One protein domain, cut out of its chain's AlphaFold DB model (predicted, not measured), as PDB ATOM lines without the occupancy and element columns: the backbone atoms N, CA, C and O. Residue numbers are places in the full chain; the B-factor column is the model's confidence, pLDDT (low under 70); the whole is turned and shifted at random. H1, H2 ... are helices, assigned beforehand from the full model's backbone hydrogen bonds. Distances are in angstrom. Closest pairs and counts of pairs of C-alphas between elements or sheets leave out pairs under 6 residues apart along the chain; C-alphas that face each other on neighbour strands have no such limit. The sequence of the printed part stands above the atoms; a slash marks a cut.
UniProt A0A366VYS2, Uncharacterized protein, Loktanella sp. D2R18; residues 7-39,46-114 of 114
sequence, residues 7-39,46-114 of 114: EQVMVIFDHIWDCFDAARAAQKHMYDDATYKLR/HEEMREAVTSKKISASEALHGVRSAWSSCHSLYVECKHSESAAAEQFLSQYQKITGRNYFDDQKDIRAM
ATOM      1  N   GLU A   7      74.197  87.343 338.051       81.12
ATOM      2  CA  GLU A   7      75.012  86.485 337.190       81.12
ATOM      3  C   GLU A   7      74.266  86.077 335.911       81.12
ATOM      4  O   GLU A   7      74.797  86.220 334.815       81.12
ATOM      5  N   GLN A   8      72.993  85.681 336.021       85.25
ATOM      6  CA  GLN A   8      72.155  85.382 334.854       85.25
ATOM      7  C   GLN A   8      71.962  86.608 333.953       85.25
ATOM      8  O   GLN A   8      71.922  86.474 332.734       85.25
ATOM      9  N   VAL A   9      71.842  87.804 334.538       84.88
ATOM     10  CA  VAL A   9      71.753  89.055 333.771       84.88
ATOM     11  C   VAL A   9      73.049  89.319 333.004       84.88
ATOM     12  O   VAL A   9      72.980  89.697 331.838       84.88
ATOM     13  N   MET A  10      74.212  89.069 333.614       85.12
ATOM     14  CA  MET A  10      75.506  89.254 332.951       85.12
ATOM     15  C   MET A  10      75.747  88.255 331.817       85.12
ATOM     16  O   MET A  10      76.248  88.654 330.775       85.12
ATOM     17  N   VAL A  11      75.315  86.998 331.961       90.06
ATOM     18  CA  VAL A  11      75.378  86.013 330.865       90.06
ATOM     19  C   VAL A  11      74.532  86.459 329.668       90.06
ATOM     20  O   VAL A  11      74.970  86.362 328.524       90.06
ATOM     21  N   ILE A  12      73.327  86.984 329.917       90.94
ATOM     22  CA  ILE A  12      72.470  87.527 328.852       90.94
ATOM     23  C   ILE A  12      73.127  88.760 328.216       90.94
ATOM     24  O   ILE A  12      73.103  88.902 326.997       90.94
ATOM     25  N   PHE A  13      73.699  89.651 329.028       91.50
ATOM     26  CA  PHE A  13      74.422  90.821 328.536       91.50
ATOM     27  C   PHE A  13      75.577  90.418 327.613       91.50
ATOM     28  O   PHE A  13      75.639  90.930 326.501       91.50
ATOM     29  N   ASP A  14      76.424  89.477 328.035       91.94
ATOM     30  CA  ASP A  14      77.570  89.006 327.251       91.94
ATOM     31  C   ASP A  14      77.121  88.401 325.919       91.94
ATOM     32  O   ASP A  14      77.653  88.747 324.870       91.94
ATOM     33  N   HIS A  15      76.068  87.580 325.935       93.25
ATOM     34  CA  HIS A  15      75.521  87.017 324.705       93.25
ATOM     35  C   HIS A  15      75.023  88.096 323.728       93.25
ATOM     36  O   HIS A  15      75.322  88.040 322.535       93.25
ATOM     37  N   ILE A  16      74.272  89.092 324.214       93.94
ATOM     38  CA  ILE A  16      73.771  90.181 323.362       93.94
ATOM     39  C   ILE A  16      74.929  91.054 322.873       93.94
ATOM     40  O   ILE A  16      74.890  91.521 321.736       93.94
ATOM     41  N   TRP A  17      75.954  91.254 323.703       94.12
ATOM     42  CA  TRP A  17      77.152  91.993 323.326       94.12
ATOM     43  C   TRP A  17      77.900  91.305 322.187       94.12
ATOM     44  O   TRP A  17      78.205  91.966 321.201       94.12
ATOM     45  N   ASP A  18      78.119  89.993 322.267       94.00
ATOM     46  CA  ASP A  18      78.770  89.224 321.198       94.00
ATOM     47  C   ASP A  18      78.013  89.353 319.868       94.00
ATOM     48  O   ASP A  18      78.612  89.552 318.810       94.00
ATOM     49  N   CYS A  19      76.678  89.267 319.910       94.94
ATOM     50  CA  CYS A  19      75.840  89.481 318.729       94.94
ATOM     51  C   CYS A  19      75.982  90.915 318.201       94.94
ATOM     52  O   CYS A  19      76.188  91.116 317.004       94.94
ATOM     53  N   PHE A  20      75.900  91.913 319.083       93.81
ATOM     54  CA  PHE A  20      76.083  93.320 318.736       93.81
ATOM     55  C   PHE A  20      77.439  93.585 318.086       93.81
ATOM     56  O   PHE A  20      77.481  94.203 317.024       93.81
ATOM     57  N   ASP A  21      78.523  93.083 318.666       93.00
ATOM     58  CA  ASP A  21      79.872  93.310 318.168       93.00
ATOM     59  C   ASP A  21      80.074  92.688 316.779       93.00
ATOM     60  O   ASP A  21      80.573  93.337 315.855       93.00
ATOM     61  N   ALA A  22      79.565  91.470 316.576       93.81
ATOM     62  CA  ALA A  22      79.589  90.818 315.273       93.81
ATOM     63  C   ALA A  22      78.721  91.535 314.225       93.81
ATOM     64  O   ALA A  22      79.147  91.702 313.079       93.81
ATOM     65  N   ALA A  23      77.516  91.983 314.595       92.62
ATOM     66  CA  ALA A  23      76.664  92.760 313.696       92.62
ATOM     67  C   ALA A  23      77.316  94.091 313.329       92.62
ATOM     68  O   ALA A  23      77.337  94.453 312.156       92.62
ATOM     69  N   ARG A  24      77.920  94.787 314.289       90.50
ATOM     70  CA  ARG A  24      78.672  96.018 314.046       90.50
ATOM     71  C   ARG A  24      79.816  95.801 313.054       90.50
ATOM     72  O   ARG A  24      79.945  96.559 312.094       90.50
ATOM     73  N   ALA A  25      80.613  94.751 313.239       90.25
ATOM     74  CA  ALA A  25      81.690  94.408 312.313       90.25
ATOM     75  C   ALA A  25      81.159  94.096 310.900       90.25
ATOM     76  O   ALA A  25      81.727  94.548 309.904       90.25
ATOM     77  N   ALA A  26      80.028  93.391 310.801       92.00
ATOM     78  CA  ALA A  26      79.368  93.100 309.529       92.00
ATOM     79  C   ALA A  26      78.777  94.353 308.848       92.00
ATOM     80  O   ALA A  26      78.712  94.410 307.618       92.00
ATOM     81  N   GLN A  27      78.376  95.369 309.620       88.94
ATOM     82  CA  GLN A  27      77.790  96.620 309.117       88.94
ATOM     83  C   GLN A  27      78.781  97.557 308.444       88.94
ATOM     84  O   GLN A  27      78.348  98.514 307.807       88.94
ATOM     85  N   LYS A  28      80.088  97.295 308.527       88.19
ATOM     86  CA  LYS A  28      81.106  98.128 307.879       88.19
ATOM     87  C   LYS A  28      80.786  98.430 306.410       88.19
ATOM     88  O   LYS A  28      80.998  99.541 305.955       88.19
ATOM     89  N   HIS A  29      80.235  97.455 305.690       81.62
ATOM     90  CA  HIS A  29      79.893  97.576 304.270       81.62
ATOM     91  C   HIS A  29      78.624  98.391 303.982       81.62
ATOM     92  O   HIS A  29      78.324  98.660 302.825       81.62
ATOM     93  N   MET A  30      77.864  98.746 305.016       87.38
ATOM     94  CA  MET A  30      76.606  99.496 304.924       87.38
ATOM     95  C   MET A  30      76.818 100.995 305.177       87.38
ATOM     96  O   MET A  30      75.869 101.771 305.141       87.38
ATOM     97  N   TYR A  31      78.059 101.392 305.457       83.31
ATOM     98  CA  TYR A  31      78.465 102.762 305.712       83.31
ATOM     99  C   TYR A  31      79.587 103.158 304.760       83.31
ATOM    100  O   TYR A  31      80.382 102.322 304.330       83.31
ATOM    101  N   ASP A  32      79.697 104.454 304.482       86.19
ATOM    102  CA  ASP A  32      80.960 105.008 304.011       86.19
ATOM    103  C   ASP A  32      82.010 104.991 305.141       86.19
ATOM    104  O   ASP A  32      81.681 104.974 306.334       86.19
ATOM    105  N   ASP A  33      83.291 105.021 304.768       83.75
ATOM    106  CA  ASP A  33      84.408 104.905 305.713       83.75
ATOM    107  C   ASP A  33      84.414 106.008 306.788       83.75
ATOM    108  O   ASP A  33      84.824 105.754 307.925       83.75
ATOM    109  N   ALA A  34      83.961 107.227 306.467       86.00
ATOM    110  CA  ALA A  34      83.949 108.341 307.416       86.00
ATOM    111  C   ALA A  34      82.848 108.155 308.469       86.00
ATOM    112  O   ALA A  34      83.110 108.285 309.668       86.00
ATOM    113  N   THR A  35      81.644 107.783 308.036       85.19
ATOM    114  CA  THR A  35      80.520 107.459 308.923       85.19
ATOM    115  C   THR A  35      80.836 106.255 309.808       85.19
ATOM    116  O   THR A  35      80.542 106.275 311.006       85.19
ATOM    117  N   TYR A  36      81.476 105.222 309.251       84.25
ATOM    118  CA  TYR A  36      81.884 104.047 310.018       84.25
ATOM    119  C   TYR A  36      82.911 104.402 311.100       84.25
ATOM    120  O   TYR A  36      82.738 104.035 312.260       84.25
ATOM    121  N   LYS A  37      83.939 105.186 310.752       84.69
ATOM    122  CA  LYS A  37      84.975 105.611 311.701       84.69
ATOM    123  C   LYS A  37      84.404 106.419 312.870       84.69
ATOM    124  O   LYS A  37      84.746 106.140 314.014       84.69
ATOM    125  N   LEU A  38      83.499 107.361 312.600       82.69
ATOM    126  CA  LEU A  38      82.835 108.137 313.656       82.69
ATOM    127  C   LEU A  38      82.035 107.247 314.615       82.69
ATOM    128  O   LEU A  38      81.990 107.516 315.814       82.69
ATOM    129  N   ARG A  39      81.404 106.182 314.108       79.50
ATOM    130  CA  ARG A  39      80.682 105.223 314.951       79.50
ATOM    131  C   ARG A  39      81.619 104.386 315.813       79.50
ATOM    132  O   ARG A  39      81.281 104.142 316.964       79.50
ATOM    133  N   HIS A  46      83.630  96.309 325.430       88.81
ATOM    134  CA  HIS A  46      82.990  95.293 326.280       88.81
ATOM    135  C   HIS A  46      83.563  95.311 327.695       88.81
ATOM    136  O   HIS A  46      82.818  95.261 328.672       88.81
ATOM    137  N   GLU A  47      84.887  95.415 327.790       89.06
ATOM    138  CA  GLU A  47      85.625  95.413 329.046       89.06
ATOM    139  C   GLU A  47      85.285  96.640 329.894       89.06
ATOM    140  O   GLU A  47      84.927  96.482 331.060       89.06
ATOM    141  N   GLU A  48      85.267  97.836 329.303       89.44
ATOM    142  CA  GLU A  48      84.877  99.064 330.006       89.44
ATOM    143  C   GLU A  48      83.425  99.004 330.501       89.44
ATOM    144  O   GLU A  48      83.129  99.414 331.627       89.44
ATOM    145  N   MET A  49      82.503  98.449 329.704       87.06
ATOM    146  CA  MET A  49      81.110  98.272 330.124       87.06
ATOM    147  C   MET A  49      80.995  97.247 331.267       87.06
ATOM    148  O   MET A  49      80.279  97.481 332.244       87.06
ATOM    149  N   ARG A  50      81.731  96.128 331.200       86.88
ATOM    150  CA  ARG A  50      81.792  95.138 332.292       86.88
ATOM    151  C   ARG A  50      82.412  95.725 333.555       86.88
ATOM    152  O   ARG A  50      81.912  95.464 334.654       86.88
ATOM    153  N   GLU A  51      83.462  96.528 333.429       89.94
ATOM    154  CA  GLU A  51      84.070  97.239 334.551       89.94
ATOM    155  C   GLU A  51      83.061  98.208 335.178       89.94
ATOM    156  O   GLU A  51      82.903  98.240 336.398       89.94
ATOM    157  N   ALA A  52      82.299  98.948 334.368       89.31
ATOM    158  CA  ALA A  52      81.261  99.853 334.858       89.31
ATOM    159  C   ALA A  52      80.174  99.120 335.669       89.31
ATOM    160  O   ALA A  52      79.745  99.624 336.711       89.31
ATOM    161  N   VAL A  53      79.768  97.917 335.249       86.88
ATOM    162  CA  VAL A  53      78.808  97.093 336.005       86.88
ATOM    163  C   VAL A  53      79.424  96.534 337.290       86.88
ATOM    164  O   VAL A  53      78.828  96.629 338.364       86.88
ATOM    165  N   THR A  54      80.623  95.954 337.211       85.81
ATOM    166  CA  THR A  54      81.291  95.309 338.360       85.81
ATOM    167  C   THR A  54      81.705  96.316 339.435       85.81
ATOM    168  O   THR A  54      81.544  96.043 340.626       85.81
ATOM    169  N   SER A  55      82.136  97.513 339.031       89.81
ATOM    170  CA  SER A  55      82.406  98.655 339.918       89.81
ATOM    171  C   SER A  55      81.137  99.363 340.414       89.81
ATOM    172  O   SER A  55      81.235 100.312 341.192       89.81
ATOM    173  N   LYS A  56      79.945  98.893 340.014       87.06
ATOM    174  CA  LYS A  56      78.628  99.451 340.368       87.06
ATOM    175  C   LYS A  56      78.431 100.913 339.944       87.06
ATOM    176  O   LYS A  56      77.589 101.601 340.520       87.06
ATOM    177  N   LYS A  57      79.177 101.390 338.940       90.31
ATOM    178  CA  LYS A  57      78.940 102.696 338.297       90.31
ATOM    179  C   LYS A  57      77.617 102.699 337.530       90.31
ATOM    180  O   LYS A  57      76.962 103.731 337.456       90.31
ATOM    181  N   ILE A  58      77.232 101.539 337.001       89.62
ATOM    182  CA  ILE A  58      75.920 101.262 336.411       89.62
ATOM    183  C   ILE A  58      75.396  99.923 336.935       89.62
ATOM    184  O   ILE A  58      76.165  99.050 337.346       89.62
ATOM    185  N   SER A  59      74.083  99.729 336.919       89.25
ATOM    186  CA  SER A  59      73.481  98.436 337.239       89.25
ATOM    187  C   SER A  59      73.564  97.464 336.056       89.25
ATOM    188  O   SER A  59      73.543  97.858 334.890       89.25
ATOM    189  N   ALA A  60      73.579  96.158 336.346       84.94
ATOM    190  CA  ALA A  60      73.544  95.118 335.312       84.94
ATOM    191  C   ALA A  60      72.296  95.226 334.408       84.94
ATOM    192  O   ALA A  60      72.352  94.917 333.221       84.94
ATOM    193  N   SER A  61      71.174  95.709 334.954       87.44
ATOM    194  CA  SER A  61      69.948  95.964 334.190       87.44
ATOM    195  C   SER A  61      70.096  97.131 333.213       87.44
ATOM    196  O   SER A  61      69.595  97.043 332.094       87.44
ATOM    197  N   GLU A  62      70.777  98.209 333.611       89.62
ATOM    198  CA  GLU A  62      71.059  99.349 332.728       89.62
ATOM    199  C   GLU A  62      72.011  98.949 331.601       89.62
ATOM    200  O   GLU A  62      71.731  99.250 330.443       89.62
ATOM    201  N   ALA A  63      73.072  98.197 331.908       88.44
ATOM    202  CA  ALA A  63      73.982  97.667 330.891       88.44
ATOM    203  C   ALA A  63      73.255  96.751 329.895       88.44
ATOM    204  O   ALA A  63      73.404  96.899 328.680       88.44
ATOM    205  N   LEU A  64      72.403  95.850 330.399       89.69
ATOM    206  CA  LEU A  64      71.574  94.979 329.569       89.69
ATOM    207  C   LEU A  64      70.612  95.781 328.674       89.69
ATOM    208  O   LEU A  64      70.426  95.445 327.505       89.69
ATOM    209  N   HIS A  65      69.995  96.838 329.203       90.56
ATOM    210  CA  HIS A  65      69.141  97.719 328.412       90.56
ATOM    211  C   HIS A  65      69.937  98.451 327.322       90.56
ATOM    212  O   HIS A  65      69.506  98.484 326.168       90.56
ATOM    213  N   GLY A  66      71.118  98.971 327.665       90.25
ATOM    214  CA  GLY A  66      72.013  99.657 326.735       90.25
ATOM    215  C   GLY A  66      72.411  98.772 325.556       90.25
ATOM    216  O   GLY A  66      72.189  99.151 324.405       90.25
ATOM    217  N   VAL A  67      72.906  97.558 325.822       91.81
ATOM    218  CA  VAL A  67      73.340  96.646 324.752       91.81
ATOM    219  C   VAL A  67      72.168  96.165 323.883       91.81
ATOM    220  O   VAL A  67      72.303  96.065 322.667       91.81
ATOM    221  N   ARG A  68      70.969  95.971 324.456       93.06
ATOM    222  CA  ARG A  68      69.747  95.662 323.682       93.06
ATOM    223  C   ARG A  68      69.338  96.796 322.749       93.06
ATOM    224  O   ARG A  68      68.886  96.539 321.632       93.06
ATOM    225  N   SER A  69      69.467  98.035 323.211       92.06
ATOM    226  CA  SER A  69      69.181  99.222 322.403       92.06
ATOM    227  C   SER A  69      70.180  99.357 321.250       92.06
ATOM    228  O   SER A  69      69.783  99.574 320.103       92.06
ATOM    229  N   ALA A  70      71.469  99.120 321.519       89.94
ATOM    230  CA  ALA A  70      72.514  99.112 320.498       89.94
ATOM    231  C   ALA A  70      72.275  98.013 319.445       89.94
ATOM    232  O   ALA A  70      72.239  98.296 318.249       89.94
ATOM    233  N   TRP A  71      71.981  96.788 319.887       94.38
ATOM    234  CA  TRP A  71      71.596  95.673 319.019       94.38
ATOM    235  C   TRP A  71      70.363  95.984 318.154       94.38
ATOM    236  O   TRP A  71      70.360  95.749 316.944       94.38
ATOM    237  N   SER A  72      69.326  96.581 318.749       93.69
ATOM    238  CA  SER A  72      68.121  96.995 318.016       93.69
ATOM    239  C   SER A  72      68.436  98.060 316.965       93.69
ATOM    240  O   SER A  72      67.884  98.020 315.870       93.69
ATOM    241  N   SER A  73      69.360  98.973 317.266       91.31
ATOM    242  CA  SER A  73      69.820  99.990 316.319       91.31
ATOM    243  C   SER A  73      70.548  99.363 315.127       91.31
ATOM    244  O   SER A  73      70.331  99.782 313.989       91.31
ATOM    245  N   CYS A  74      71.349  98.314 315.357       91.81
ATOM    246  CA  CYS A  74      71.937  97.538 314.267       91.81
ATOM    247  C   CYS A  74      70.847  96.894 313.394       91.81
ATOM    248  O   CYS A  74      70.918  96.954 312.167       91.81
ATOM    249  N   HIS A  75      69.807  96.326 314.009       94.38
ATOM    250  CA  HIS A  75      68.701  95.733 313.262       94.38
ATOM    251  C   HIS A  75      67.924  96.748 312.416       94.38
ATOM    252  O   HIS A  75      67.618  96.461 311.259       94.38
ATOM    253  N   SER A  76      67.632  97.934 312.956       92.94
ATOM    254  CA  SER A  76      66.952  98.996 312.206       92.94
ATOM    255  C   SER A  76      67.732  99.398 310.957       92.94
ATOM    256  O   SER A  76      67.149  99.433 309.877       92.94
ATOM    257  N   LEU A  77      69.054  99.585 311.070       89.94
ATOM    258  CA  LEU A  77      69.898  99.865 309.905       89.94
ATOM    259  C   LEU A  77      69.826  98.736 308.871       89.94
ATOM    260  O   LEU A  77      69.689  98.997 307.681       89.94
ATOM    261  N   TYR A  78      69.899  97.476 309.314       92.62
ATOM    262  CA  TYR A  78      69.764  96.341 308.403       92.62
ATOM    263  C   TYR A  78      68.451  96.411 307.611       92.62
ATOM    264  O   TYR A  78      68.453  96.217 306.396       92.62
ATOM    265  N   VAL A  79      67.335  96.703 308.287       92.56
ATOM    266  CA  VAL A  79      66.023  96.831 307.645       92.56
ATOM    267  C   VAL A  79      66.014  97.991 306.648       92.56
ATOM    268  O   VAL A  79      65.574  97.798 305.517       92.56
ATOM    269  N   GLU A  80      66.537  99.157 307.026       90.44
ATOM    270  CA  GLU A  80      66.636 100.331 306.148       90.44
ATOM    271  C   GLU A  80      67.443 100.022 304.880       90.44
ATOM    272  O   GLU A  80      66.926 100.154 303.768       90.44
ATOM    273  N   CYS A  81      68.665  99.505 305.030       87.50
ATOM    274  CA  CYS A  81      69.512  99.145 303.896       87.50
ATOM    275  C   CYS A  81      68.925  98.007 303.062       87.50
ATOM    276  O   CYS A  81      69.113  97.983 301.856       87.50
ATOM    277  N   LYS A  82      68.188  97.056 303.648       90.94
ATOM    278  CA  LYS A  82      67.522  96.005 302.864       90.94
ATOM    279  C   LYS A  82      66.542  96.598 301.847       90.94
ATOM    280  O   LYS A  82      66.400  96.040 300.756       90.94
ATOM    281  N   HIS A  83      65.873  97.695 302.203       86.00
ATOM    282  CA  HIS A  83      64.902  98.367 301.343       86.00
ATOM    283  C   HIS A  83      65.549  99.218 300.247       86.00
ATOM    284  O   HIS A  83      65.008  99.260 299.143       86.00
ATOM    285  N   SER A  84      66.676  99.879 300.525       84.88
ATOM    286  CA  SER A  84      67.358 100.748 299.555       84.88
ATOM    287  C   SER A  84      68.464 100.045 298.757       84.88
ATOM    288  O   SER A  84      68.693 100.383 297.600       84.88
ATOM    289  N   GLU A  85      69.150  99.071 299.360       83.50
ATOM    290  CA  GLU A  85      70.440  98.521 298.920       83.50
ATOM    291  C   GLU A  85      70.581  97.026 299.283       83.50
ATOM    292  O   GLU A  85      71.362  96.620 300.150       83.50
ATOM    293  N   SER A  86      69.829  96.162 298.593       86.38
ATOM    294  CA  SER A  86      69.743  94.731 298.933       86.38
ATOM    295  C   SER A  86      71.094  93.997 298.935       86.38
ATOM    296  O   SER A  86      71.297  93.123 299.772       86.38
ATOM    297  N   ALA A  87      72.049  94.389 298.083       91.25
ATOM    298  CA  ALA A  87      73.382  93.780 298.050       91.25
ATOM    299  C   ALA A  87      74.194  94.041 299.334       91.25
ATOM    300  O   ALA A  87      74.858  93.134 299.835       91.25
ATOM    301  N   ALA A  88      74.121  95.251 299.901       89.44
ATOM    302  CA  ALA A  88      74.787  95.570 301.165       89.44
ATOM    303  C   ALA A  88      74.156  94.789 302.329       89.44
ATOM    304  O   ALA A  88      74.859  94.269 303.196       89.44
ATOM    305  N   ALA A  89      72.829  94.630 302.311       91.31
ATOM    306  CA  ALA A  89      72.107  93.854 303.315       91.31
ATOM    307  C   ALA A  89      72.428  92.345 303.241       91.31
ATOM    308  O   ALA A  89      72.545  91.683 304.272       91.31
ATOM    309  N   GLU A  90      72.603  91.789 302.041       93.56
ATOM    310  CA  GLU A  90      73.048  90.403 301.845       93.56
ATOM    311  C   GLU A  90      74.497  90.195 302.300       93.56
ATOM    312  O   GLU A  90      74.796  89.211 302.983       93.56
ATOM    313  N   GLN A  91      75.388  91.142 301.988       94.31
ATOM    314  CA  GLN A  91      76.768  91.113 302.476       94.31
ATOM    315  C   GLN A  91      76.820  91.157 304.001       94.31
ATOM    316  O   GLN A  91      77.553  90.369 304.593       94.31
ATOM    317  N   PHE A  92      76.005  91.996 304.641       95.00
ATOM    318  CA  PHE A  92      75.875  92.020 306.096       95.00
ATOM    319  C   PHE A  92      75.526  90.637 306.664       95.00
ATOM    320  O   PHE A  92      76.228  90.145 307.548       95.00
ATOM    321  N   LEU A  93      74.493  89.973 306.132       96.25
ATOM    322  CA  LEU A  93      74.083  88.648 306.615       96.25
ATOM    323  C   LEU A  93      75.194  87.606 306.425       96.25
ATOM    324  O   LEU A  93      75.463  86.813 307.328       96.25
ATOM    325  N   SER A  94      75.866  87.633 305.272       96.44
ATOM    326  CA  SER A  94      76.979  86.730 304.978       96.44
ATOM    327  C   SER A  94      78.171  86.958 305.914       96.44
ATOM    328  O   SER A  94      78.728  85.993 306.440       96.44
ATOM    329  N   GLN A  95      78.547  88.216 306.176       96.12
ATOM    330  CA  GLN A  95      79.643  88.536 307.092       96.12
ATOM    331  C   GLN A  95      79.298  88.170 308.534       96.12
ATOM    332  O   GLN A  95      80.126  87.570 309.214       96.12
ATOM    333  N   TYR A  96      78.071  88.444 308.988       96.62
ATOM    334  CA  TYR A  96      77.627  88.045 310.323       96.62
ATOM    335  C   TYR A  96      77.758  86.533 310.526       96.62
ATOM    336  O   TYR A  96      78.338  86.078 311.515       96.62
ATOM    337  N   GLN A  97      77.277  85.746 309.557       97.38
ATOM    338  CA  GLN A  97      77.387  84.290 309.594       97.38
ATOM    339  C   GLN A  97      78.847  83.829 309.548       97.38
ATOM    340  O   GLN A  97      79.211  82.875 310.227       97.38
ATOM    341  N   LYS A  98      79.707  84.510 308.787       96.94
ATOM    342  CA  LYS A  98      81.140  84.202 308.730       96.94
ATOM    343  C   LYS A  98      81.856  84.478 310.058       96.94
ATOM    344  O   LYS A  98      82.753  83.720 310.415       96.94
ATOM    345  N   ILE A  99      81.478  85.543 310.767       95.31
ATOM    346  CA  ILE A  99      82.074  85.937 312.053       95.31
ATOM    347  C   ILE A  99      81.614  85.004 313.176       95.31
ATOM    348  O   ILE A  99      82.427  84.554 313.977       95.31
ATOM    349  N   THR A 100      80.314  84.707 313.237       95.12
ATOM    350  CA  THR A 100      79.702  84.020 314.390       95.12
ATOM    351  C   THR A 100      79.445  82.532 314.165       95.12
ATOM    352  O   THR A 100      79.259  81.790 315.126       95.12
ATOM    353  N   GLY A 101      79.361  82.088 312.909       96.31
ATOM    354  CA  GLY A 101      78.814  80.780 312.542       96.31
ATOM    355  C   GLY A 101      77.295  80.651 312.744       96.31
ATOM    356  O   GLY A 101      76.751  79.575 312.501       96.31
ATOM    357  N   ARG A 102      76.602  81.714 313.179       96.69
ATOM    358  CA  ARG A 102      75.173  81.715 313.536       96.69
ATOM    359  C   ARG A 102      74.318  82.440 312.501       96.69
ATOM    360  O   ARG A 102      74.806  83.222 311.684       96.69
ATOM    361  N   ASN A 103      73.015  82.177 312.540       96.69
ATOM    362  CA  ASN A 103      72.038  82.912 311.748       96.69
ATOM    363  C   ASN A 103      71.612  84.191 312.484       96.69
ATOM    364  O   ASN A 103      71.158  84.141 313.624       96.69
ATOM    365  N   TYR A 104      71.701  85.333 311.801       96.19
ATOM    366  CA  TYR A 104      71.350  86.638 312.366       96.19
ATOM    367  C   TYR A 104      69.889  86.736 312.844       96.19
ATOM    368  O   TYR A 104      69.607  87.362 313.864       96.19
ATOM    369  N   PHE A 105      68.941  86.138 312.119       96.19
ATOM    370  CA  PHE A 105      67.519  86.227 312.459       96.19
ATOM    371  C   PHE A 105      67.124  85.320 313.619       96.19
ATOM    372  O   PHE A 105      66.208  85.674 314.364       96.19
ATOM    373  N   ASP A 106      67.812  84.191 313.785       97.06
ATOM    374  CA  ASP A 106      67.643  83.335 314.958       97.06
ATOM    375  C   ASP A 106      68.131  84.075 316.211       97.06
ATOM    376  O   ASP A 106      67.354  84.250 317.149       97.06
ATOM    377  N   ASP A 107      69.337  84.659 316.167       96.25
ATOM    378  CA  ASP A 107      69.867  85.488 317.260       96.25
ATOM    379  C   ASP A 107      68.932  86.684 317.561       96.25
ATOM    380  O   ASP A 107      68.612  86.971 318.715       96.25
ATOM    381  N   GLN A 108      68.400  87.353 316.530       94.50
ATOM    382  CA  GLN A 108      67.432  88.445 316.693       94.50
ATOM    383  C   GLN A 108      66.150  87.999 317.408       94.50
ATOM    384  O   GLN A 108      65.583  88.745 318.213       94.50
ATOM    385  N   LYS A 109      65.653  86.801 317.095       94.12
ATOM    386  CA  LYS A 109      64.452  86.241 317.717       94.12
ATOM    387  C   LYS A 109      64.717  85.864 319.171       94.12
ATOM    388  O   LYS A 109      63.904  86.209 320.030       94.12
ATOM    389  N   ASP A 110      65.845  85.218 319.433       93.69
ATOM    390  CA  ASP A 110      66.238  84.775 320.767       93.69
ATOM    391  C   ASP A 110      66.425  85.971 321.704       93.69
ATOM    392  O   ASP A 110      65.821  86.020 322.777       93.69
ATOM    393  N   ILE A 111      67.137  87.010 321.260       92.44
ATOM    394  CA  ILE A 111      67.369  88.227 322.051       92.44
ATOM    395  C   ILE A 111      66.058  88.956 322.382       92.44
ATOM    396  O   ILE A 111      65.903  89.474 323.490       92.44
ATOM    397  N   ARG A 112      65.084  88.980 321.461       89.38
ATOM    398  CA  ARG A 112      63.755  89.569 321.716       89.38
ATOM    399  C   ARG A 112      62.920  88.765 322.716       89.38
ATOM    400  O   ARG A 112      62.019  89.339 323.325       89.38
ATOM    401  N   ALA A 113      63.181  87.466 322.857       87.69
ATOM    402  CA  ALA A 113      62.471  86.584 323.782       87.69
ATOM    403  C   ALA A 113      63.061  86.585 325.207       87.69
ATOM    404  O   ALA A 113      62.370  86.189 326.150       87.69
ATOM    405  N   MET A 114      64.315  87.025 325.376       86.94
ATOM    406  CA  MET A 114      64.998  87.141 326.676       86.94
ATOM    407  C   MET A 114      64.463  88.302 327.514       86.94
ATOM    408  O   MET A 114      64.327  88.127 328.745       86.94
TER     409      MET A 114
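Overview. This is residues 7 to 39 and 46 to 114 of the 114 residues of an uncharacterized protein of Loktanella sp. D2R18 (UniProt A0A366VYS2). Two long helices, H4 and H1, run side by side the same way as the core; H5 folds back across one end, and H6 completes a four-helix bundle. Short H2 and H3 sit outside it. The printed part has 102 residues, with six named helices, H1 to H6, and no named strand: all helix, compact, radius of gyration of the C-alphas 14.3 A, spans 42 by 30 by 21 A.

Along the chain. Find C-alpha 60 at (73.544, 95.118, 335.312); H4 runs 36.7 A to residue 84. H1, residues 7 to 30, covers 34.8 A; H5, 86 to 100, 21.3 A. H2 is 33 to 39, H3 46 to 54; H6, 104 to 113, ends at (62.471, 86.584, 323.782).

Arrangement. H1 touches H4 at a shallow tilt of 27 degrees; their closest C-alphas, Phe 20 and Trp 71, are 5.1 A apart. H5 touches H1 with the closest C-alphas, Ala 26 and Phe 92, 5.0 A apart. Every O i to N i+4 pair is within hydrogen-bond range in H2 to H6, 17 of 20 in H1.

Size, cuts and confidence. Residues 40 to 45 are cut out; C-alphas 39 and 46 are 15.2 A apart. No printed residue is under 70 in pLDDT.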